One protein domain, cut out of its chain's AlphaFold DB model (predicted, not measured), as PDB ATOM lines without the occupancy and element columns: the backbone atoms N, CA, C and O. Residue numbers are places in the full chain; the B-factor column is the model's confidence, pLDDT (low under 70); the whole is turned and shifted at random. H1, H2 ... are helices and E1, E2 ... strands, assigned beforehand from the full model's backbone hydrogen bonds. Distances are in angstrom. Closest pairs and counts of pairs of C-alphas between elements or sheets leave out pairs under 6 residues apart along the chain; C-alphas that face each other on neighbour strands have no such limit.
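Overview. This is residues 3 to 164 of the 165 residues of the protein "Hydantoinase_A domain-containing protein" of Thermoprotei archaeon (UniProt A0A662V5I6). One long helix, H3, runs as a beam through a loose body: H1, H2 and their loops pack on its first part as one lobe, and H4 packs on its later part, between H3 and a small sheet of two strands, E1 and E2. Beyond the short H5 and H6, an arm made of residues 148 to 164, of which 148 to 162 belong to H7, sticks out free and adds much of the length. The printed part has 162 residues, with seven named helices and two named strands in the order H1, H2, H3, E1, H4, E2, H5, H6, H7; the sheet E1, E2 is parallel and the class is mostly helix. The whole is loose, with a radius of gyration of the C-alphas of 20.9 A and spans of 76 by 37 by 25 A.

Arrangement. E1, residues 105 to 108, and E2, residues 127 to 130, are parallel neighbours at 25 degrees; N 106 and O 127 are 2.9 A apart and N 129 and O 106 are 2.9 A apart, within hydrogen-bond range. With H4, residues 113 to 123, they form a strand-helix-strand unit, two parallel strands with a helix between them along the chain, and its crossover is right-handed. The closest C-alphas of H4 and E2 are those of Ala 117 and Ile 128, 6.5 A apart. H3, residues 65 to 96, is the hub, touching three helices. Its residues 79 to 88 alone touch H4, the same way at a steep tilt of 63 degrees, closest at the C-alphas of Phe 84 and Ala 119, 4.7 A. Its residues 69 to 76 alone touch H1, residues 18 to 24, opposite ways at a steep tilt of 50 degrees, closest at the C-alphas of Val 21 and Ala 72, 5.2 A. Its residues 65 to 72 alone touch H2, residues 45 to 53, about perpendicular at 78 degrees, closest at the C-alphas of Ala 53 and Ile 68, 6.3 A. H1 and H2 touch, closest at the C-alphas of Asp 20 and Ala 48, 4.8 A. H5, residues 131 to 135, and H6, residues 137 to 140, only just touch, only at the corner, with 3 pairs of C-alphas within 8 A. H7, residues 143 to 162, is close to H6 but not clearly touching. Every O i to N i+4 pair is within hydrogen-bond range in H1 to H5, and 15 of 16 are in H7; H6 is too short for such a pair.

Along the chain. H1 begins at C-alpha 18 (48.019, 29.967, 68.021). H3 is 46.6 A long, H4 15.1 A and H2 12.2 A. H7 is 28.9 A long and ends at C-alpha 162 (89.871, 48.406, 89.880).

Size, cuts and confidence. The C-alphas of Asn 61 and Ser 164, the two farthest apart, are 76.2 A apart. The printed part has no cut; the links H1 to H2 and H2 to H3 are long. Mean pLDDT of the printed part is 94.6, and residues 161 to 164 are under 70.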
ATOM      1  N   TYR A   3      32.948  20.245  71.114       92.06
ATOM      2  CA  TYR A   3      32.002  20.574  70.050       92.06
ATOM      3  C   TYR A   3      30.614  20.033  70.413       92.06
ATOM      4  O   TYR A   3      30.454  18.826  70.596       92.06
ATOM      5  N   LYS A   4      29.621  20.922  70.560       91.94
ATOM      6  CA  LYS A   4      28.213  20.592  70.887       91.94
ATOM      7  C   LYS A   4      28.042  19.580  72.036       91.94
ATOM      8  O   LYS A   4      27.222  18.672  71.957       91.94
ATOM      9  N   GLY A   5      28.834  19.722  73.101       94.06
ATOM     10  CA  GLY A   5      28.792  18.843  74.281       94.06
ATOM     11  C   GLY A   5      29.624  17.557  74.179       94.06
ATOM     12  O   GLY A   5      29.734  16.830  75.161       94.06
ATOM     13  N   PHE A   6      30.262  17.294  73.037       94.31
ATOM     14  CA  PHE A   6      31.131  16.136  72.818       94.31
ATOM     15  C   PHE A   6      32.583  16.552  72.584       94.31
ATOM     16  O   PHE A   6      32.899  17.728  72.400       94.31
ATOM     17  N   TYR A   7      33.482  15.568  72.544       94.69
ATOM     18  CA  TYR A   7      34.849  15.770  72.079       94.69
ATOM     19  C   TYR A   7      35.005  15.296  70.635       94.69
ATOM     20  O   TYR A   7      34.981  14.101  70.353       94.69
ATOM     21  N   ALA A   8      35.236  16.244  69.731       93.69
ATOM     22  CA  ALA A   8      35.632  15.966  68.360       93.69
ATOM     23  C   ALA A   8      37.144  15.698  68.264       93.69
ATOM     24  O   ALA A   8      37.951  16.306  68.988       93.69
ATOM     25  N   LYS A   9      37.524  14.807  67.340       94.75
ATOM     26  CA  LYS A   9      38.909  14.687  66.865       94.75
ATOM     27  C   LYS A   9      39.281  15.935  66.058       94.75
ATOM     28  O   LYS A   9      38.406  16.657  65.588       94.75
ATOM     29  N   VAL A  10      40.578  16.187  65.932       95.12
ATOM     30  CA  VAL A  10      41.120  17.305  65.150       95.12
ATOM     31  C   VAL A  10      41.884  16.770  63.944       95.12
ATOM     32  O   VAL A  10      42.467  15.687  64.022       95.12
ATOM     33  N   SER A  11      41.864  17.520  62.846       94.69
ATOM     34  CA  SER A  11      42.688  17.262  61.668       94.69
ATOM     35  C   SER A  11      44.179  17.374  62.002       94.69
ATOM     36  O   SER A  11      44.567  18.151  62.877       94.69
ATOM     37  N   SER A  12      45.015  16.616  61.289       94.56
ATOM     38  CA  SER A  12      46.476  16.767  61.309       94.56
ATOM     39  C   SER A  12      46.981  17.877  60.382       94.56
ATOM     40  O   SER A  12      48.151  18.243  60.455       94.56
ATOM     41  N   GLU A  13      46.121  18.396  59.504       96.50
ATOM     42  CA  GLU A  13      46.460  19.479  58.583       96.50
ATOM     43  C   GLU A  13      46.676  20.808  59.310       96.50
ATOM     44  O   GLU A  13      46.003  21.136  60.294       96.50
ATOM     45  N   ARG A  14      47.589  21.627  58.777       95.44
ATOM     46  CA  ARG A  14      47.893  22.956  59.319       95.44
ATOM     47  C   ARG A  14      46.821  23.960  58.888       95.44
ATOM     48  O   ARG A  14      47.050  24.753  57.982       95.44
ATOM     49  N   PHE A  15      45.654  23.924  59.531       96.69
ATOM     50  CA  PHE A  15      44.547  24.845  59.233       96.69
ATOM     51  C   PHE A  15      44.552  26.144  60.042       96.69
ATOM     52  O   PHE A  15      44.058  27.149  59.544       96.69
ATOM     53  N   ALA A  16      45.098  26.138  61.258       97.25
ATOM     54  CA  ALA A  16      45.131  27.299  62.147       97.25
ATOM     55  C   ALA A  16      46.415  27.313  62.986       97.25
ATOM     56  O   ALA A  16      47.055  26.275  63.177       97.25
ATOM     57  N   LEU A  17      46.781  28.485  63.503       97.62
ATOM     58  CA  LEU A  17      47.922  28.697  64.397       97.62
ATOM     59  C   LEU A  17      47.461  29.295  65.733       97.62
ATOM     60  O   LEU A  17      46.334  29.765  65.871       97.62
ATOM     61  N   MET A  18      48.352  29.343  66.730       97.62
ATOM     62  CA  MET A  18      48.019  29.967  68.021       97.62
ATOM     63  C   MET A  18      47.704  31.461  67.907       97.62
ATOM     64  O   MET A  18      46.942  31.966  68.725       97.62
ATOM     65  N   GLY A  19      48.227  32.150  66.888       97.56
ATOM     66  CA  GLY A  19      47.830  33.529  66.599       97.56
ATOM     67  C   GLY A  19      46.324  33.658  66.349       97.56
ATOM     68  O   GLY A  19      45.716  34.588  66.858       97.56
ATOM     69  N   ASP A  20      45.697  32.678  65.683       98.31
ATOM     70  CA  ASP A  20      44.245  32.671  65.464       98.31
ATOM     71  C   ASP A  20      43.480  32.574  66.783       98.31
ATOM     72  O   ASP A  20      42.527  33.317  66.994       98.31
ATOM     73  N   VAL A  21      43.925  31.692  67.686       98.25
ATOM     74  CA  VAL A  21      43.330  31.511  69.020       98.25
ATOM     75  C   VAL A  21      43.420  32.801  69.827       98.25
ATOM     76  O   VAL A  21      42.421  33.255  70.378       98.25
ATOM     77  N   HIS A  22      44.605  33.410  69.881       98.06
ATOM     78  CA  HIS A  22      44.818  34.640  70.642       98.06
ATOM     79  C   HIS A  22      44.060  35.824  70.056       98.06
ATOM     80  O   HIS A  22      43.515  36.622  70.813       98.06
ATOM     81  N   LEU A  23      43.958  35.906  68.730       98.00
ATOM     82  CA  LEU A  23      43.221  36.960  68.048       98.00
ATOM     83  C   LEU A  23      41.710  36.855  68.293       98.00
ATOM     84  O   LEU A  23      41.088  37.847  68.665       98.00
ATOM     85  N   VAL A  24      41.097  35.671  68.138       98.19
ATOM     86  CA  VAL A  24      39.642  35.528  68.364       98.19
ATOM     87  C   VAL A  24      39.251  35.684  69.833       98.19
ATOM     88  O   VAL A  24      38.132  36.097  70.122       98.19
ATOM     89  N   LEU A  25      40.163  35.373  70.760       98.06
ATOM     90  CA  LEU A  25      39.962  35.594  72.194       98.06
ATOM     91  C   LEU A  25      40.309  37.024  72.641       98.06
ATOM     92  O   LEU A  25      40.056  37.363  73.794       98.06
ATOM     93  N   GLY A  26      40.858  37.857  71.752       96.81
ATOM     94  CA  GLY A  26      41.206  39.250  72.043       96.81
ATOM     95  C   GLY A  26      42.470  39.436  72.887       96.81
ATOM     96  O   GLY A  26      42.648  40.495  73.479       96.81
ATOM     97  N   TYR A  27      43.348  38.431  72.958       96.12
ATOM     98  CA  TYR A  27      44.649  38.542  73.629       96.12
ATOM     99  C   TYR A  27      45.700  39.275  72.794       96.12
ATOM    100  O   TYR A  27      46.671  39.772  73.356       96.12
ATOM    101  N   ILE A  28      45.520  39.320  71.471       95.81
ATOM    102  CA  ILE A  28      46.353  40.099  70.551       95.81
ATOM    103  C   ILE A  28      45.473  40.826  69.535       95.81
ATOM    104  O   ILE A  28      44.389  40.356  69.180       95.81
ATOM    105  N   SER A  29      45.970  41.951  69.044       95.75
ATOM    106  CA  SER A  29      45.428  42.667  67.891       95.75
ATOM    107  C   SER A  29      45.834  42.018  66.559       95.75
ATOM    108  O   SER A  29      46.707  41.146  66.499       95.75
ATOM    109  N   SER A  30      45.206  42.455  65.462       96.50
ATOM    110  CA  SER A  30      45.573  42.009  64.110       96.50
ATOM    111  C   SER A  30      47.005  42.428  63.750       96.50
ATOM    112  O   SER A  30      47.697  41.715  63.026       96.50
ATOM    113  N   GLU A  31      47.451  43.575  64.258       95.06
ATOM    114  CA  GLU A  31      48.777  44.153  64.039       95.06
ATOM    115  C   GLU A  31      49.866  43.368  64.782       95.06
ATOM    116  O   GLU A  31      50.979  43.208  64.279       95.06
ATOM    117  N   GLU A  32      49.541  42.834  65.960       93.50
ATOM    118  CA  GLU A  32      50.440  41.989  66.752       93.50
ATOM    119  C   GLU A  32      50.573  40.567  66.187       93.50
ATOM    120  O   GLU A  32      51.557  39.877  66.471       93.50
ATOM    121  N   TYR A  33      49.637  40.122  65.339       96.38
ATOM    122  CA  TYR A  33      49.741  38.847  64.631       96.38
ATOM    123  C   TYR A  33      50.702  38.956  63.430       96.38
ATOM    124  O   TYR A  33      50.320  38.862  62.270       96.38
ATOM    125  N   THR A  34      51.999  39.089  63.690       94.38
ATOM    126  CA  THR A  34      53.004  39.418  62.659       94.38
ATOM    127  C   THR A  34      53.436  38.261  61.751       94.38
ATOM    128  O   THR A  34      53.996  38.501  60.683       94.38
ATOM    129  N   THR A  35      53.185  37.001  62.122       94.25
ATOM    130  CA  THR A  35      53.595  35.840  61.310       94.25
ATOM    131  C   THR A  35      52.618  35.569  60.172       94.25
ATOM    132  O   THR A  35      51.481  36.037  60.195       94.25
ATOM    133  N   GLU A  36      53.019  34.765  59.188       95.75
ATOM    134  CA  GLU A  36      52.094  34.233  58.182       95.75
ATOM    135  C   GLU A  36      50.957  33.426  58.829       95.75
ATOM    136  O   GLU A  36      51.133  32.772  59.865       95.75
ATOM    137  N   THR A  37      49.782  33.482  58.211       97.56
ATOM    138  CA  THR A  37      48.615  32.675  58.573       97.56
ATOM    139  C   THR A  37      48.696  31.308  57.897       97.56
ATOM    140  O   THR A  37      49.417  31.105  56.918       97.56
ATOM    141  N   ALA A  38      47.978  30.323  58.435       96.56
ATOM    142  CA  ALA A  38      48.058  28.949  57.946       96.56
ATOM    143  C   ALA A  38      47.623  28.787  56.475       96.56
ATOM    144  O   ALA A  38      48.158  27.938  55.763       96.56
ATOM    145  N   ASP A  39      46.685  29.623  56.031       96.25
ATOM    146  CA  ASP A  39      46.101  29.640  54.689       96.25
ATOM    147  C   ASP A  39      46.562  30.831  53.831       96.25
ATOM    148  O   ASP A  39      46.059  31.011  52.723       96.25
ATOM    149  N   GLY A  40      47.490  31.652  54.334       95.94
ATOM    150  CA  GLY A  40      47.967  32.862  53.663       95.94
ATOM    151  C   GLY A  40      46.952  34.012  53.602       95.94
ATOM    152  O   GLY A  40      47.255  35.039  52.998       95.94
ATOM    153  N   GLN A  41      45.770  33.870  54.214       94.69
ATOM    154  CA  GLN A  41      44.738  34.912  54.241       94.69
ATOM    155  C   GLN A  41      45.017  35.970  55.315       94.69
ATOM    156  O   GLN A  41      46.009  35.910  56.050       94.69
ATOM    157  N   GLY A  42      44.125  36.954  55.427       96.00
ATOM    158  CA  GLY A  42      44.237  38.031  56.397       96.00
ATOM    159  C   GLY A  42      44.134  37.586  57.861       96.00
ATOM    160  O   GLY A  42      43.968  36.410  58.221       96.00
ATOM    161  N   ARG A  43      44.279  38.587  58.731       97.12
ATOM    162  CA  ARG A  43      44.352  38.468  60.195       97.12
ATOM    163  C   ARG A  43      43.163  39.151  60.865       97.12
ATOM    164  O   ARG A  43      43.269  39.657  61.974       97.12
ATOM    165  N   THR A  44      42.012  39.177  60.200       97.44
ATOM    166  CA  THR A  44      40.776  39.601  60.859       97.44
ATOM    167  C   THR A  44      40.257  38.497  61.781       97.44
ATOM    168  O   THR A  44      40.495  37.308  61.555       97.44
ATOM    169  N   ILE A  45      39.476  38.876  62.798       97.75
ATOM    170  CA  ILE A  45      38.797  37.923  63.696       97.75
ATOM    171  C   ILE A  45      37.960  36.914  62.893       97.75
ATOM    172  O   ILE A  45      37.923  35.729  63.221       97.75
ATOM    173  N   LYS A  46      37.316  37.366  61.808       96.94
ATOM    174  CA  LYS A  46      36.498  36.517  60.934       96.94
ATOM    175  C   LYS A  46      37.336  35.456  60.216       96.94
ATOM    176  O   LYS A  46      36.952  34.291  60.217       96.94
ATOM    177  N   GLU A  47      38.465  35.840  59.626       97.38
ATOM    178  CA  GLU A  47      39.357  34.907  58.922       97.38
ATOM    179  C   GLU A  47      40.015  33.915  59.892       97.38
ATOM    180  O   GLU A  47      40.072  32.717  59.615       97.38
ATOM    181  N   ALA A  48      40.426  34.375  61.076       98.00
ATOM    182  CA  ALA A  48      40.939  33.499  62.129       98.00
ATOM    183  C   ALA A  48      39.888  32.481  62.598       98.00
ATOM    184  O   ALA A  48      40.183  31.294  62.741       98.00
ATOM    185  N   ALA A  49      38.633  32.909  62.764       97.50
ATOM    186  CA  ALA A  49      37.538  32.007  63.102       97.50
ATOM    187  C   ALA A  49      37.288  30.958  62.005       97.50
ATOM    188  O   ALA A  49      37.080  29.788  62.318       97.50
ATOM    189  N   GLN A  50      37.366  31.344  60.727       96.88
ATOM    190  CA  GLN A  50      37.250  30.407  59.602       96.88
ATOM    191  C   GLN A  50      38.367  29.358  59.607       96.88
ATOM    192  O   GLN A  50      38.092  28.174  59.412       96.88
ATOM    193  N   ARG A  51      39.612  29.759  59.891       97.50
ATOM    194  CA  ARG A  51      40.732  28.825  60.078       97.50
ATOM    195  C   ARG A  51      40.488  27.859  61.237       97.50
ATOM    196  O   ARG A  51      40.642  26.649  61.071       97.50
ATOM    197  N   LEU A  52      40.040  28.361  62.388       97.31
ATOM    198  CA  LEU A  52      39.740  27.531  63.562       97.31
ATOM    199  C   LEU A  52      38.585  26.548  63.318       97.31
ATOM    200  O   LEU A  52      38.664  25.401  63.759       97.31
ATOM    201  N   ALA A  53      37.551  26.951  62.575       96.38
ATOM    202  CA  ALA A  53      36.413  26.095  62.229       96.38
ATOM    203  C   ALA A  53      36.804  24.867  61.392       96.38
ATOM    204  O   ALA A  53      36.073  23.882  61.379       96.38
ATOM    205  N   ARG A  54      37.968  24.886  60.730       96.38
ATOM    206  CA  ARG A  54      38.477  23.757  59.935       96.38
ATOM    207  C   ARG A  54      39.187  22.697  60.775       96.38
ATOM    208  O   ARG A  54      39.379  21.581  60.300       96.38
ATOM    209  N   LEU A  55      39.549  22.997  62.027       96.12
ATOM    210  CA  LEU A  55      40.233  22.046  62.912       96.12
ATOM    211  C   LEU A  55      39.455  20.734  63.144       96.12
ATOM    212  O   LEU A  55      40.086  19.682  63.066       96.12
ATOM    213  N   PRO A  56      38.130  20.722  63.390       94.81
ATOM    214  CA  PRO A  56      37.328  19.503  63.461       94.81
ATOM    215  C   PRO A  56      36.770  19.082  62.086       94.81
ATOM    216  O   PRO A  56      35.750  18.398  62.031       94.81
ATOM    217  N   CYS A  57      37.402  19.504  60.982       93.19
ATOM    218  CA  CYS A  57      36.927  19.302  59.608       93.19
ATOM    219  C   CYS A  57      35.529  19.898  59.336       93.19
ATOM    220  O   CYS A  57      34.746  19.317  58.587       93.19
ATOM    221  N   ALA A  58      35.219  21.044  59.950       92.44
ATOM    222  CA  ALA A  58      33.988  21.799  59.721       92.44
ATOM    223  C   ALA A  58      34.269  23.113  58.958       92.44
ATOM    224  O   ALA A  58      35.370  23.332  58.443       92.44
ATOM    225  N   ASP A  59      33.261  23.980  58.867       90.38
ATOM    226  CA  ASP A  59      33.348  25.317  58.280       90.38
ATOM    227  C   ASP A  59      32.415  26.309  59.007       90.38
ATOM    228  O   ASP A  59      31.728  25.958  59.972       90.38
ATOM    229  N   SER A  60      32.374  27.561  58.536       79.62
ATOM    230  CA  SER A  60      31.519  28.617  59.098       79.62
ATOM    231  C   SER A  60      30.018  28.460  58.810       79.62
ATOM    232  O   SER A  60      29.227  29.241  59.330       79.62
ATOM    233  N   ASN A  61      29.613  27.499  57.974       87.19
ATOM    234  CA  ASN A  61      28.206  27.152  57.755       87.19
ATOM    235  C   ASN A  61      27.735  26.103  58.774       87.19
ATOM    236  O   ASN A  61      26.561  26.069  59.135       87.19
ATOM    237  N   ILE A  62      28.650  25.250  59.242       90.62
ATOM    238  CA  ILE A  62      28.384  24.179  60.211       90.62
ATOM    239  C   ILE A  62      28.535  24.674  61.656       90.62
ATOM    240  O   ILE A  62      27.795  24.226  62.541       90.62
ATOM    241  N   MET A  63      29.493  25.574  61.897       93.94
ATOM    242  CA  MET A  63      29.828  26.100  63.220       93.94
ATOM    243  C   MET A  63      29.560  27.597  63.313       93.94
ATOM    244  O   MET A  63      30.047  28.379  62.494       93.94
ATOM    245  N   ASN A  64      28.848  28.009  64.360       94.50
ATOM    246  CA  ASN A  64      28.689  29.428  64.659       94.50
ATOM    247  C   ASN A  64      29.902  29.990  65.425       94.50
ATOM    248  O   ASN A  64      30.725  29.258  65.978       94.50
ATOM    249  N   PHE A  65      30.007  31.320  65.470       95.75
ATOM    250  CA  PHE A  65      31.144  32.004  66.088       95.75
ATOM    251  C   PHE A  65      31.313  31.675  67.580       95.75
ATOM    252  O   PHE A  65      32.436  31.470  68.029       95.75
ATOM    253  N   SER A  66      30.221  31.547  68.339       95.88
ATOM    254  CA  SER A  66      30.283  31.195  69.763       95.88
ATOM    255  C   SER A  66      30.875  29.802  69.982       95.88
ATOM    256  O   SER A  66      31.689  29.617  70.882       95.88
ATOM    257  N   GLU A  67      30.543  28.828  69.129       96.44
ATOM    258  CA  GLU A  67      31.152  27.493  69.182       96.44
ATOM    259  C   GLU A  67      32.662  27.545  68.918       96.44
ATOM    260  O   GLU A  67      33.438  26.881  69.606       96.44
ATOM    261  N   ILE A  68      33.091  28.370  67.958       96.81
ATOM    262  CA  ILE A  68      34.511  28.580  67.648       96.81
ATOM    263  C   ILE A  68      35.238  29.220  68.838       96.81
ATOM    264  O   ILE A  68      36.360  28.820  69.152       96.81
ATOM    265  N   ILE A  69      34.601  30.159  69.544       97.69
ATOM    266  CA  ILE A  69      35.157  30.758  70.763       97.69
ATOM    267  C   ILE A  69      35.344  29.710  71.866       97.69
ATOM    268  O   ILE A  69      36.408  29.682  72.484       97.69
ATOM    269  N   GLU A  70      34.386  28.806  72.095       97.56
ATOM    270  CA  GLU A  70      34.569  27.734  73.089       97.56
ATOM    271  C   GLU A  70      35.708  26.776  72.708       97.56
ATOM    272  O   GLU A  70      36.490  26.350  73.566       97.56
ATOM    273  N   MET A  71      35.870  26.482  71.413       97.19
ATOM    274  CA  MET A  71      37.029  25.728  70.930       97.19
ATOM    275  C   MET A  71      38.339  26.473  71.189       97.19
ATOM    276  O   MET A  71      39.287  25.879  71.705       97.19
ATOM    277  N   ALA A  72      38.390  27.766  70.869       98.00
ATOM    278  CA  ALA A  72      39.562  28.604  71.083       98.00
ATOM    279  C   ALA A  72      39.939  28.667  72.570       98.00
ATOM    280  O   ALA A  72      41.104  28.462  72.907       98.00
ATOM    281  N   ARG A  73      38.962  28.841  73.473       98.38
ATOM    282  CA  ARG A  73      39.177  28.794  74.930       98.38
ATOM    283  C   ARG A  73      39.783  27.468  75.367       98.38
ATOM    284  O   ARG A  73      40.760  27.457  76.105       98.38
ATOM    285  N   TYR A  74      39.260  26.348  74.876       98.38
ATOM    286  CA  TYR A  74      39.831  25.039  75.188       98.38
ATOM    287  C   TYR A  74      41.279  24.899  74.704       98.38
ATOM    288  O   TYR A  74      42.123  24.371  75.429       98.38
ATOM    289  N   ILE A  75      41.590  25.368  73.491       98.31
ATOM    290  CA  ILE A  75      42.953  25.313  72.943       98.31
ATOM    291  C   ILE A  75      43.897  26.208  73.757       98.31
ATOM    292  O   ILE A  75      44.994  25.773  74.109       98.31
ATOM    293  N   TYR A  76      43.458  27.417  74.109       98.56
ATOM    294  CA  TYR A  76      44.173  28.326  75.003       98.56
ATOM    295  C   TYR A  76      44.488  27.658  76.349       98.56
ATOM    296  O   TYR A  76      45.638  27.639  76.783       98.56
ATOM    297  N   GLU A  77      43.498  27.015  76.970       98.31
ATOM    298  CA  GLU A  77      43.674  26.293  78.233       98.31
ATOM    299  C   GLU A  77      44.685  25.144  78.109       98.31
ATOM    300  O   GLU A  77      45.506  24.932  79.003       98.31
ATOM    301  N   LYS A  78      44.709  24.438  76.971       98.19
ATOM    302  CA  LYS A  78      45.757  23.444  76.689       98.19
ATOM    303  C   LYS A  78      47.142  24.069  76.532       98.19
ATOM    304  O   LYS A  78      48.116  23.447  76.954       98.19
ATOM    305  N   GLN A  79      47.253  25.274  75.971       98.38
ATOM    306  CA  GLN A  79      48.525  25.998  75.902       98.38
ATOM    307  C   GLN A  79      49.021  26.389  77.301       98.38
ATOM    308  O   GLN A  79      50.172  26.107  77.634       98.38
ATOM    309  N   VAL A  80      48.154  26.979  78.131       98.62
ATOM    310  CA  VAL A  80      48.482  27.342  79.521       98.62
ATOM    311  C   VAL A  80      48.893  26.104  80.317       98.62
ATOM    312  O   VAL A  80      49.901  26.138  81.020       98.62
ATOM    313  N   PHE A  81      48.168  24.993  80.169       98.62
ATOM    314  CA  PHE A  81      48.473  23.748  80.872       98.62
ATOM    315  C   PHE A  81      49.864  23.197  80.527       98.62
ATOM    316  O   PHE A  81      50.600  22.809  81.426       98.62
ATOM    317  N   LYS A  82      50.278  23.243  79.254       98.56
ATOM    318  CA  LYS A  82      51.638  22.825  78.863       98.56
ATOM    319  C   LYS A  82      52.730  23.655  79.541       98.56
ATOM    320  O   LYS A  82      53.752  23.116  79.958       98.56
ATOM    321  N   ILE A  83      52.521  24.967  79.659       98.56
ATOM    322  CA  ILE A  83      53.463  25.857  80.351       98.56
ATOM    323  C   ILE A  83      53.460  25.548  81.851       98.56
ATOM    324  O   ILE A  83      54.519  25.476  82.468       98.56
ATOM    325  N   PHE A  84      52.282  25.307  82.427       98.69
ATOM    326  CA  PHE A  84      52.138  24.881  83.815       98.69
ATOM    327  C   PHE A  84      52.919  23.590  84.097       98.69
ATOM    328  O   PHE A  84      53.669  23.549  85.067       98.69
ATOM    329  N   GLU A  85      52.820  22.566  83.244       98.56
ATOM    330  CA  GLU A  85      53.560  21.308  83.420       98.56
ATOM    331  C   GLU A  85      55.079  21.527  83.426       98.56
ATOM    332  O   GLU A  85      55.785  20.967  84.268       98.56
ATOM    333  N   ALA A  86      55.591  22.387  82.542       98.44
ATOM    334  CA  ALA A  86      57.006  22.759  82.534       98.44
ATOM    335  C   ALA A  86      57.410  23.508  83.818       98.44
ATOM    336  O   ALA A  86      58.444  23.212  84.420       98.44
ATOM    337  N   ILE A  87      56.572  24.434  84.289       98.44
ATOM    338  CA  ILE A  87      56.802  25.160  85.545       98.44
ATOM    339  C   ILE A  87      56.801  24.208  86.746       98.44
ATOM    340  O   ILE A  87      57.612  24.374  87.657       98.44
ATOM    341  N   MET A  88      55.938  23.190  86.762       98.44
ATOM    342  CA  MET A  88      55.890  22.216  87.853       98.44
ATOM    343  C   MET A  88      57.191  21.415  87.986       98.44
ATOM    344  O   MET A  88      57.614  21.146  89.110       98.44
ATOM    345  N   GLN A  89      57.870  21.109  86.876       98.25
ATOM    346  CA  GLN A  89      59.203  20.490  86.914       98.25
ATOM    347  C   GLN A  89      60.220  21.406  87.608       98.25
ATOM    348  O   GLN A  89      60.946  20.969  88.501       98.25
ATOM    349  N   ILE A  90      60.215  22.698  87.265       97.69
ATOM    350  CA  ILE A  90      61.086  23.702  87.893       97.69
ATOM    351  C   ILE A  90      60.761  23.832  89.383       97.69
ATOM    352  O   ILE A  90      61.667  23.843  90.208       97.69
ATOM    353  N   ARG A  91      59.479  23.884  89.757       97.69
ATOM    354  CA  ARG A  91      59.053  23.971  91.163       97.69
ATOM    355  C   ARG A  91      59.504  22.772  91.982       97.69
ATOM    356  O   ARG A  91      59.986  22.958  93.095       97.69
ATOM    357  N   SER A  92      59.363  21.565  91.436       98.25
ATOM    358  CA  SER A  92      59.841  20.343  92.085       98.25
ATOM    359  C   SER A  92      61.353  20.394  92.314       98.25
ATOM    360  O   SER A  92      61.815  20.062  93.405       98.25
ATOM    361  N   TRP A  93      62.111  20.879  91.329       98.31
ATOM    362  CA  TRP A  93      63.548  21.081  91.475       98.31
ATOM    363  C   TRP A  93      63.889  22.157  92.517       98.31
ATOM    364  O   TRP A  93      64.670  21.892  93.421       98.31
ATOM    365  N   LEU A  94      63.267  23.339  92.472       98.06
ATOM    366  CA  LEU A  94      63.481  24.400  93.466       98.06
ATOM    367  C   LEU A  94      63.201  23.901  94.895       98.06
ATOM    368  O   LEU A  94      63.987  24.153  95.807       98.06
ATOM    369  N   ALA A  95      62.119  23.138  95.081       97.69
ATOM    370  CA  ALA A  95      61.787  22.532  96.365       97.69
ATOM    371  C   ALA A  95      62.860  21.531  96.832       97.69
ATOM    372  O   ALA A  95      63.201  21.521  98.012       97.69
ATOM    373  N   SER A  96      63.442  20.731  95.926       98.19
ATOM    374  CA  SER A  96      64.532  19.804  96.274       98.19
ATOM    375  C   SER A  96      65.825  20.517  96.677       98.19
ATOM    376  O   SER A  96      66.632  19.946  97.405       98.19
ATOM    377  N   GLN A  97      66.003  21.772  96.253       98.19
ATOM    378  CA  GLN A  97      67.100  22.642  96.685       98.19
ATOM    379  C   GLN A  97      66.807  23.382  98.005       98.19
ATOM    380  O   GLN A  97      67.617  24.198  98.437       98.19
ATOM    381  N   GLY A  98      65.653  23.145  98.644       97.69
ATOM    382  CA  GLY A  98      65.251  23.841  99.871       97.69
ATOM    383  C   GLY A  98      64.844  25.304  99.661       97.69
ATOM    384  O   GLY A  98      64.791  26.071 100.621       97.69
ATOM    385  N   ILE A  99      64.558  25.713  98.420       97.88
ATOM    386  CA  ILE A  99      64.155  27.087  98.103       97.88
ATOM    387  C   ILE A  99      62.701  27.311  98.529       97.88
ATOM    388  O   ILE A  99      61.799  26.569  98.134       97.88
ATOM    389  N   ASN A 100      62.459  28.382  99.288       96.56
ATOM    390  CA  ASN A 100      61.112  28.782  99.677       96.56
ATOM    391  C   ASN A 100      60.330  29.336  98.470       96.56
ATOM    392  O   ASN A 100      60.550  30.463  98.021       96.56
ATOM    393  N   LEU A 101      59.379  28.550  97.962       96.50
ATOM    394  CA  LEU A 101      58.558  28.906  96.799       96.50
ATOM    395  C   LEU A 101      57.614  30.094  97.047       96.50
ATOM    396  O   LEU A 101      57.193  30.731  96.081       96.50
ATOM    397  N   ASP A 102      57.295  30.405  98.306       95.44
ATOM    398  CA  ASP A 102      56.477  31.571  98.662       95.44
ATOM    399  C   ASP A 102      57.255  32.887  98.531       95.44
ATOM    400  O   ASP A 102      56.673  33.952  98.302       95.44
ATOM    401  N   GLU A 103      58.579  32.818  98.654       95.94
ATOM    402  CA  GLU A 103      59.473  33.965  98.515       95.94
ATOM    403  C   GLU A 103      60.080  34.080  97.119       95.94
ATOM    404  O   GLU A 103      60.484  35.180  96.724       95.94
ATOM    405  N   PHE A 104      60.097  32.975  96.367       97.44
ATOM    406  CA  PHE A 104      60.609  32.917  95.007       97.44
ATOM    407  C   PHE A 104      59.807  33.822  94.066       97.44
ATOM    408  O   PHE A 104      58.576  33.771  94.013       97.44
ATOM    409  N   THR A 105      60.523  34.644  93.301       97.25
ATOM    410  CA  THR A 105      59.923  35.595  92.360       97.25
ATOM    411  C   THR A 105      60.060  35.082  90.936       97.25
ATOM    412  O   THR A 105      61.168  34.874  90.448       97.25
ATOM    413  N   VAL A 106      58.931  34.910  90.253       97.62
ATOM    414  CA  VAL A 106      58.897  34.604  88.822       97.62
ATOM    415  C   VAL A 106      58.918  35.907  88.035       97.62
ATOM    416  O   VAL A 106      58.074  36.775  88.259       97.62
ATOM    417  N   ILE A 107      59.847  36.027  87.090       96.62
ATOM    418  CA  ILE A 107      59.882  37.138  86.136       96.62
ATOM    419  C   ILE A 107      59.349  36.649  84.791       96.62
ATOM    420  O   ILE A 107      59.873  35.688  84.230       96.62
ATOM    421  N   THR A 108      58.313  37.302  84.270       96.38
ATOM    422  CA  THR A 108      57.745  36.999  82.949       96.38
ATOM    423  C   THR A 108      58.201  38.019  81.917       96.38
ATOM    424  O   THR A 108      58.408  39.189  82.235       96.38
ATOM    425  N   ALA A 109      58.372  37.572  80.674       93.81
ATOM    426  CA  ALA A 109      58.852  38.402  79.579       93.81
ATOM    427  C   ALA A 109      58.340  37.908  78.221       93.81
ATOM    428  O   ALA A 109      57.952  36.748  78.072       93.81
ATOM    429  N   GLY A 110      58.413  38.790  77.223       90.38
ATOM    430  CA  GLY A 110      58.057  38.502  75.836       90.38
ATOM    431  C   GLY A 110      56.558  38.605  75.542       90.38
ATOM    432  O   GLY A 110      55.733  38.791  76.432       90.38
ATOM    433  N   ILE A 111      56.207  38.456  74.263       88.38
ATOM    434  CA  ILE A 111      54.838  38.645  73.748       88.38
ATOM    435  C   ILE A 111      53.793  37.719  74.394       88.38
ATOM    436  O   ILE A 111      52.612  38.035  74.413       88.38
ATOM    437  N   GLY A 112      54.223  36.571  74.923       90.50
ATOM    438  CA  GLY A 112      53.370  35.584  75.588       90.50
ATOM    439  C   GLY A 112      53.422  35.649  77.114       90.50
ATOM    440  O   GLY A 112      53.068  34.666  77.762       90.50
ATOM    441  N   GLU A 113      53.906  36.745  77.711       93.81
ATOM    442  CA  GLU A 113      54.149  36.813  79.160       93.81
ATOM    443  C   GLU A 113      52.899  36.540  80.009       93.81
ATOM    444  O   GLU A 113      53.006  35.953  81.085       93.81
ATOM    445  N   TYR A 114      51.710  36.884  79.508       94.62
ATOM    446  CA  TYR A 114      50.443  36.622  80.193       94.62
ATOM    447  C   TYR A 114      50.175  35.120  80.376       94.62
ATOM    448  O   TYR A 114      49.650  34.724  81.417       94.62
ATOM    449  N   LEU A 115      50.601  34.274  79.429       97.50
ATOM    450  CA  LEU A 115      50.508  32.816  79.544       97.50
ATOM    451  C   LEU A 115      51.420  32.292  80.655       97.50
ATOM    452  O   LEU A 115      51.005  31.466  81.467       97.50
ATOM    453  N   ALA A 116      52.659  32.790  80.701       96.94
ATOM    454  CA  ALA A 116      53.627  32.426  81.730       96.94
ATOM    455  C   ALA A 116      53.163  32.889  83.115       96.94
ATOM    456  O   ALA A 116      53.280  32.139  84.083       96.94
ATOM    457  N   ALA A 117      52.592  34.092  83.209       97.44
ATOM    458  CA  ALA A 117      52.048  34.628  84.447       97.44
ATOM    459  C   ALA A 117      50.857  33.798  84.939       97.44
ATOM    460  O   ALA A 117      50.793  33.447  86.116       97.44
ATOM    461  N   GLU A 118      49.941  33.434  84.040       98.00
ATOM    462  CA  GLU A 118      48.785  32.606  84.377       98.00
ATOM    463  C   GLU A 118      49.189  31.199  84.821       98.00
ATOM    464  O   GLU A 118      48.780  30.740  85.889       98.00
ATOM    465  N   ALA A 119      50.060  30.534  84.062       98.50
ATOM    466  CA  ALA A 119      50.578  29.221  84.427       98.50
ATOM    467  C   ALA A 119      51.343  29.257  85.765       98.50
ATOM    468  O   ALA A 119      51.192  28.360  86.596       98.50
ATOM    469  N   SER A 120      52.102  30.329  86.016       98.25
ATOM    470  CA  SER A 120      52.827  30.539  87.275       98.25
ATOM    471  C   SER A 120      51.875  30.721  88.461       98.25
ATOM    472  O   SER A 120      52.083  30.085  89.498       98.25
ATOM    473  N   ARG A 121      50.797  31.507  88.307       97.94
ATOM    474  CA  ARG A 121      49.743  31.648  89.331       97.94
ATOM    475  C   ARG A 121      49.108  30.301  89.654       97.94
ATOM    476  O   ARG A 121      49.055  29.920  90.818       97.94
ATOM    477  N   ARG A 122      48.699  29.548  88.628       98.19
ATOM    478  CA  ARG A 122      48.091  28.213  88.789       98.19
ATOM    479  C   ARG A 122      49.035  27.205  89.441       98.19
ATOM    480  O   ARG A 122      48.580  26.321  90.156       98.19
ATOM    481  N   SER A 123      50.343  27.352  89.233       97.88
ATOM    482  CA  SER A 123      51.362  26.528  89.892       97.88
ATOM    483  C   SER A 123      51.580  26.870  91.373       97.88
ATOM    484  O   SER A 123      52.214  26.097  92.089       97.88
ATOM    485  N   GLY A 124      51.036  27.993  91.854       97.31
ATOM    486  CA  GLY A 124      51.126  28.418  93.250       97.31
ATOM    487  C   GLY A 124      52.307  29.338  93.562       97.31
ATOM    488  O   GLY A 124      52.709  29.419  94.719       97.31
ATOM    489  N   PHE A 125      52.900  30.016  92.571       98.00
ATOM    490  CA  PHE A 125      53.824  31.120  92.858       98.00
ATOM    491  C   PHE A 125      53.056  32.357  93.326       98.00
ATOM    492  O   PHE A 125      52.082  32.768  92.696       98.00
ATOM    493  N   LYS A 126      53.528  32.971  94.417       96.81
ATOM    494  CA  LYS A 126      52.905  34.164  95.017       96.81
ATOM    495  C   LYS A 126      53.439  35.476  94.444       96.81
ATOM    496  O   LYS A 126      52.715  36.466  94.414       96.81
ATOM    497  N   LYS A 127      54.694  35.488  93.984       97.00
ATOM    498  CA  LYS A 127      55.367  36.677  93.446       97.00
ATOM    499  C   LYS A 127      55.649  36.486  91.964       97.00
ATOM    500  O   LYS A 127      56.504  35.687  91.588       97.00
ATOM    501  N   ILE A 128      54.919  37.215  91.127       97.81
ATOM    502  CA  ILE A 128      55.054  37.175  89.670       97.81
ATOM    503  C   ILE A 128      55.150  38.615  89.190       97.81
ATOM    504  O   ILE A 128      54.241  39.405  89.439       97.81
ATOM    505  N   ILE A 129      56.254  38.953  88.535       96.75
ATOM    506  CA  ILE A 129      56.537  40.307  88.065       96.75
ATOM    507  C   ILE A 129      56.732  40.266  86.556       96.75
ATOM    508  O   ILE A 129      57.527  39.484  86.035       96.75
ATOM    509  N   SER A 130      56.016  41.134  85.853       96.12
ATOM    510  CA  SER A 130      56.233  41.347  84.428       96.12
ATOM    511  C   SER A 130      57.433  42.262  84.222       96.12
ATOM    512  O   SER A 130      57.492  43.362  84.774       96.12
ATOM    513  N   ILE A 131      58.376  41.845  83.376       95.00
ATOM    514  CA  ILE A 131      59.495  42.704  82.984       95.00
ATOM    515  C   ILE A 131      58.996  43.967  82.272       95.00
ATOM    516  O   ILE A 131      59.575  45.037  82.422       95.00
ATOM    517  N   ASN A 132      57.887  43.857  81.540       93.19
ATOM    518  CA  ASN A 132      57.265  44.949  80.803       93.19
ATOM    519  C   ASN A 132      56.825  46.074  81.751       93.19
ATOM    520  O   ASN A 132      57.036  47.247  81.460       93.19
ATOM    521  N   GLN A 133      56.329  45.721  82.940       92.69
ATOM    522  CA  GLN A 133      55.994  46.688  83.990       92.69
ATOM    523  C   GLN A 133      57.227  47.381  84.591       92.69
ATOM    524  O   GLN A 133      57.104  48.490  85.103       92.69
ATOM    525  N   LEU A 134      58.405  46.751  84.533       91.44
ATOM    526  CA  LEU A 134      59.642  47.291  85.103       91.44
ATOM    527  C   LEU A 134      60.409  48.195  84.131       91.44
ATOM    528  O   LEU A 134      60.936  49.222  84.544       91.44
ATOM    529  N   VAL A 135      60.505  47.808  82.854       92.19
ATOM    530  CA  VAL A 135      61.352  48.502  81.859       92.19
ATOM    531  C   VAL A 135      60.569  49.119  80.696       92.19
ATOM    532  O   VAL A 135      61.150  49.789  79.843       92.19
ATOM    533  N   GLY A 136      59.253  48.913  80.651       92.50
ATOM    534  CA  GLY A 136      58.387  49.346  79.559       92.50
ATOM    535  C   GLY A 136      58.459  48.441  78.325       92.50
ATOM    536  O   GLY A 136      59.439  47.733  78.078       92.50
ATOM    537  N   SER A 137      57.415  48.507  77.498       87.81
ATOM    538  CA  SER A 137      57.199  47.583  76.373       87.81
ATOM    539  C   SER A 137      58.293  47.628  75.313       87.81
ATOM    540  O   SER A 137      58.724  46.581  74.838       87.81
ATOM    541  N   ARG A 138      58.801  48.826  74.993       89.62
ATOM    542  CA  ARG A 138      59.871  49.018  73.997       89.62
ATOM    543  C   ARG A 138      61.165  48.303  74.377       89.62
ATOM    544  O   ARG A 138      61.856  47.793  73.504       89.62
ATOM    545  N   VAL A 139      61.504  48.293  75.664       91.44
ATOM    546  CA  VAL A 139      62.708  47.617  76.159       91.44
ATOM    547  C   VAL A 139      62.433  46.126  76.322       91.44
ATOM    548  O   VAL A 139      63.236  45.300  75.896       91.44
ATOM    549  N   ALA A 140      61.267  45.768  76.866       91.06
ATOM    550  CA  ALA A 140      60.864  44.379  77.056       91.06
ATOM    551  C   ALA A 140      60.806  43.583  75.737       91.06
ATOM    552  O   ALA A 140      61.188  42.412  75.721       91.06
ATOM    553  N   SER A 141      60.408  44.205  74.620       89.31
ATOM    554  CA  SER A 141      60.385  43.556  73.300       89.31
ATOM    555  C   SER A 141      61.771  43.179  72.769       89.31
ATOM    556  O   SER A 141      61.879  42.319  71.898       89.31
ATOM    557  N   VAL A 142      62.833  43.795  73.293       93.31
ATOM    558  CA  VAL A 142      64.235  43.528  72.926       93.31
ATOM    559  C   VAL A 142      65.068  43.108  74.141       93.31
ATOM    560  O   VAL A 142      66.281  43.325  74.183       93.31
ATOM    561  N   LEU A 143      64.419  42.487  75.136       93.88
ATOM    562  CA  LEU A 143      65.017  42.171  76.432       93.88
ATOM    563  C   LEU A 143      66.387  41.475  76.340       93.88
ATOM    564  O   LEU A 143      67.279  41.906  77.069       93.88
ATOM    565  N   PRO A 144      66.628  40.476  75.462       95.38
ATOM    566  CA  PRO A 144      67.946  39.842  75.376       95.38
ATOM    567  C   PRO A 144      69.071  40.818  75.006       95.38
ATOM    568  O   PRO A 144      70.148  40.778  75.603       95.38
ATOM    569  N   ALA A 145      68.821  41.725  74.055       96.12
ATOM    570  CA  ALA A 145      69.798  42.727  73.635       96.12
ATOM    571  C   ALA A 145      70.034  43.763  74.743       96.12
ATOM    572  O   ALA A 145      71.180  44.085  75.057       96.12
ATOM    573  N   TYR A 146      68.957  44.226  75.381       94.75
ATOM    574  CA  TYR A 146      69.036  45.166  76.496       94.75
ATOM    575  C   TYR A 146      69.795  44.583  77.696       94.75
ATOM    576  O   TYR A 146      70.719  45.210  78.210       94.75
ATOM    577  N   ALA A 147      69.464  43.355  78.104       95.00
ATOM    578  CA  ALA A 147      70.148  42.659  79.190       95.00
ATOM    579  C   ALA A 147      71.641  42.467  78.883       95.00
ATOM    580  O   ALA A 147      72.480  42.746  79.735       95.00
ATOM    581  N   SER A 148      71.983  42.082  77.649       97.12
ATOM    582  CA  SER A 148      73.381  41.934  77.220       97.12
ATOM    583  C   SER A 148      74.155  43.253  77.308       97.12
ATOM    584  O   SER A 148      75.289  43.274  77.785       97.12
ATOM    585  N   ALA A 149      73.541  44.369  76.901       96.75
ATOM    586  CA  ALA A 149      74.148  45.692  77.020       96.75
ATOM    587  C   ALA A 149      74.407  46.076  78.488       96.75
ATOM    588  O   ALA A 149      75.492  46.562  78.808       96.75
ATOM    589  N   LEU A 150      73.455  45.800  79.389       95.94
ATOM    590  CA  LEU A 150      73.629  46.033  80.827       95.94
ATOM    591  C   LEU A 150      74.746  45.170  81.429       95.94
ATOM    592  O   LEU A 150      75.540  45.675  82.218       95.94
ATOM    593  N   MET A 151      74.852  43.901  81.027       96.56
ATOM    594  CA  MET A 151      75.928  43.012  81.479       96.56
ATOM    595  C   MET A 151      77.314  43.515  81.044       96.56
ATOM    596  O   MET A 151      78.267  43.457  81.822       96.56
ATOM    597  N   ILE A 152      77.444  44.035  79.817       97.00
ATOM    598  CA  ILE A 152      78.701  44.636  79.340       97.00
ATOM    599  C   ILE A 152      79.013  45.915  80.121       97.00
ATOM    600  O   ILE A 152      80.151  46.099  80.555       97.00
ATOM    601  N   LEU A 153      78.020  46.783  80.324       96.31
ATOM    602  CA  LEU A 153      78.184  48.030  81.067       96.31
ATOM    603  C   LEU A 153      78.666  47.778  82.503       96.31
ATOM    604  O   LEU A 153      79.626  48.411  82.941       96.31
ATOM    605  N   ASP A 154      78.052  46.824  83.204       95.38
ATOM    606  CA  ASP A 154      78.450  46.429  84.558       95.38
ATOM    607  C   ASP A 154      79.908  45.947  84.608       95.38
ATOM    608  O   ASP A 154      80.699  46.379  85.456       95.38
ATOM    609  N   LYS A 155      80.308  45.133  83.622       94.25
ATOM    610  CA  LYS A 155      81.691  44.668  83.496       94.25
ATOM    611  C   LYS A 155      82.662  45.831  83.283       94.25
ATOM    612  O   LYS A 155      83.700  45.865  83.943       94.25
ATOM    613  N   VAL A 156      82.340  46.786  82.408       95.19
ATOM    614  CA  VAL A 156      83.188  47.962  82.134       95.19
ATOM    615  C   VAL A 156      83.342  48.836  83.381       95.19
ATOM    616  O   VAL A 156      84.464  49.198  83.737       95.19
ATOM    617  N   ILE A 157      82.246  49.129  84.088       94.38
ATOM    618  CA  ILE A 157      82.273  49.938  85.317       94.38
ATOM    619  C   ILE A 157      83.101  49.248  86.410       94.38
ATOM    620  O   ILE A 157      83.902  49.897  87.087       94.38
ATOM    621  N   SER A 158      82.949  47.932  86.562       91.31
ATOM    622  CA  SER A 158      83.684  47.146  87.559       91.31
ATOM    623  C   SER A 158      85.196  47.090  87.285       91.31
ATOM    624  O   SER A 158      85.989  47.156  88.226       91.31
ATOM    625  N   HIS A 159      85.618  47.049  86.013       81.25
ATOM    626  CA  HIS A 159      87.040  47.113  85.630       81.25
ATOM    627  C   HIS A 159      87.626  48.533  85.760       81.25
ATOM    628  O   HIS A 159      88.775  48.700  86.168       81.25
ATOM    629  N   GLY A 160      86.836  49.574  85.471       70.38
ATOM    630  CA  GLY A 160      87.268  50.969  85.634       70.38
ATOM    631  C   GLY A 160      87.556  51.350  87.093       70.38
ATOM    632  O   GLY A 160      88.503  52.086  87.368       70.38
ATOM    633  N   LYS A 161      86.799  50.793  88.048       64.69
ATOM    634  CA  LYS A 161      87.030  51.006  89.489       64.69
ATOM    635  C   LYS A 161      88.284  50.309  90.027       64.69
ATOM    636  O   LYS A 161      88.879  50.811  90.969       64.69
ATOM    637  N   THR A 162      88.691  49.182  89.442       58.81
ATOM    638  CA  THR A 162      89.871  48.406  89.880       58.81
ATOM    639  C   THR A 162      91.189  48.908  89.291       58.81
ATOM    640  O   THR A 162      92.241  48.609  89.836       58.81
ATOM    641  N   SER A 163      91.152  49.704  88.218       55.25
ATOM    642  CA  SER A 163      92.354  50.282  87.586       55.25
ATOM    643  C   SER A 163      92.731  51.675  88.124       55.25
ATOM    644  O   SER A 163      93.624  52.316  87.581       55.25
ATOM    645  N   SER A 164      92.029  52.163  89.154       52.75
ATOM    646  CA  SER A 164      92.202  53.508  89.739       52.75
ATOM    647  C   SER A 164      92.877  53.500  91.128       52.75
ATOM    648  O   SER A 164      92.788  54.490  91.852       52.75
TER     649      SER A 164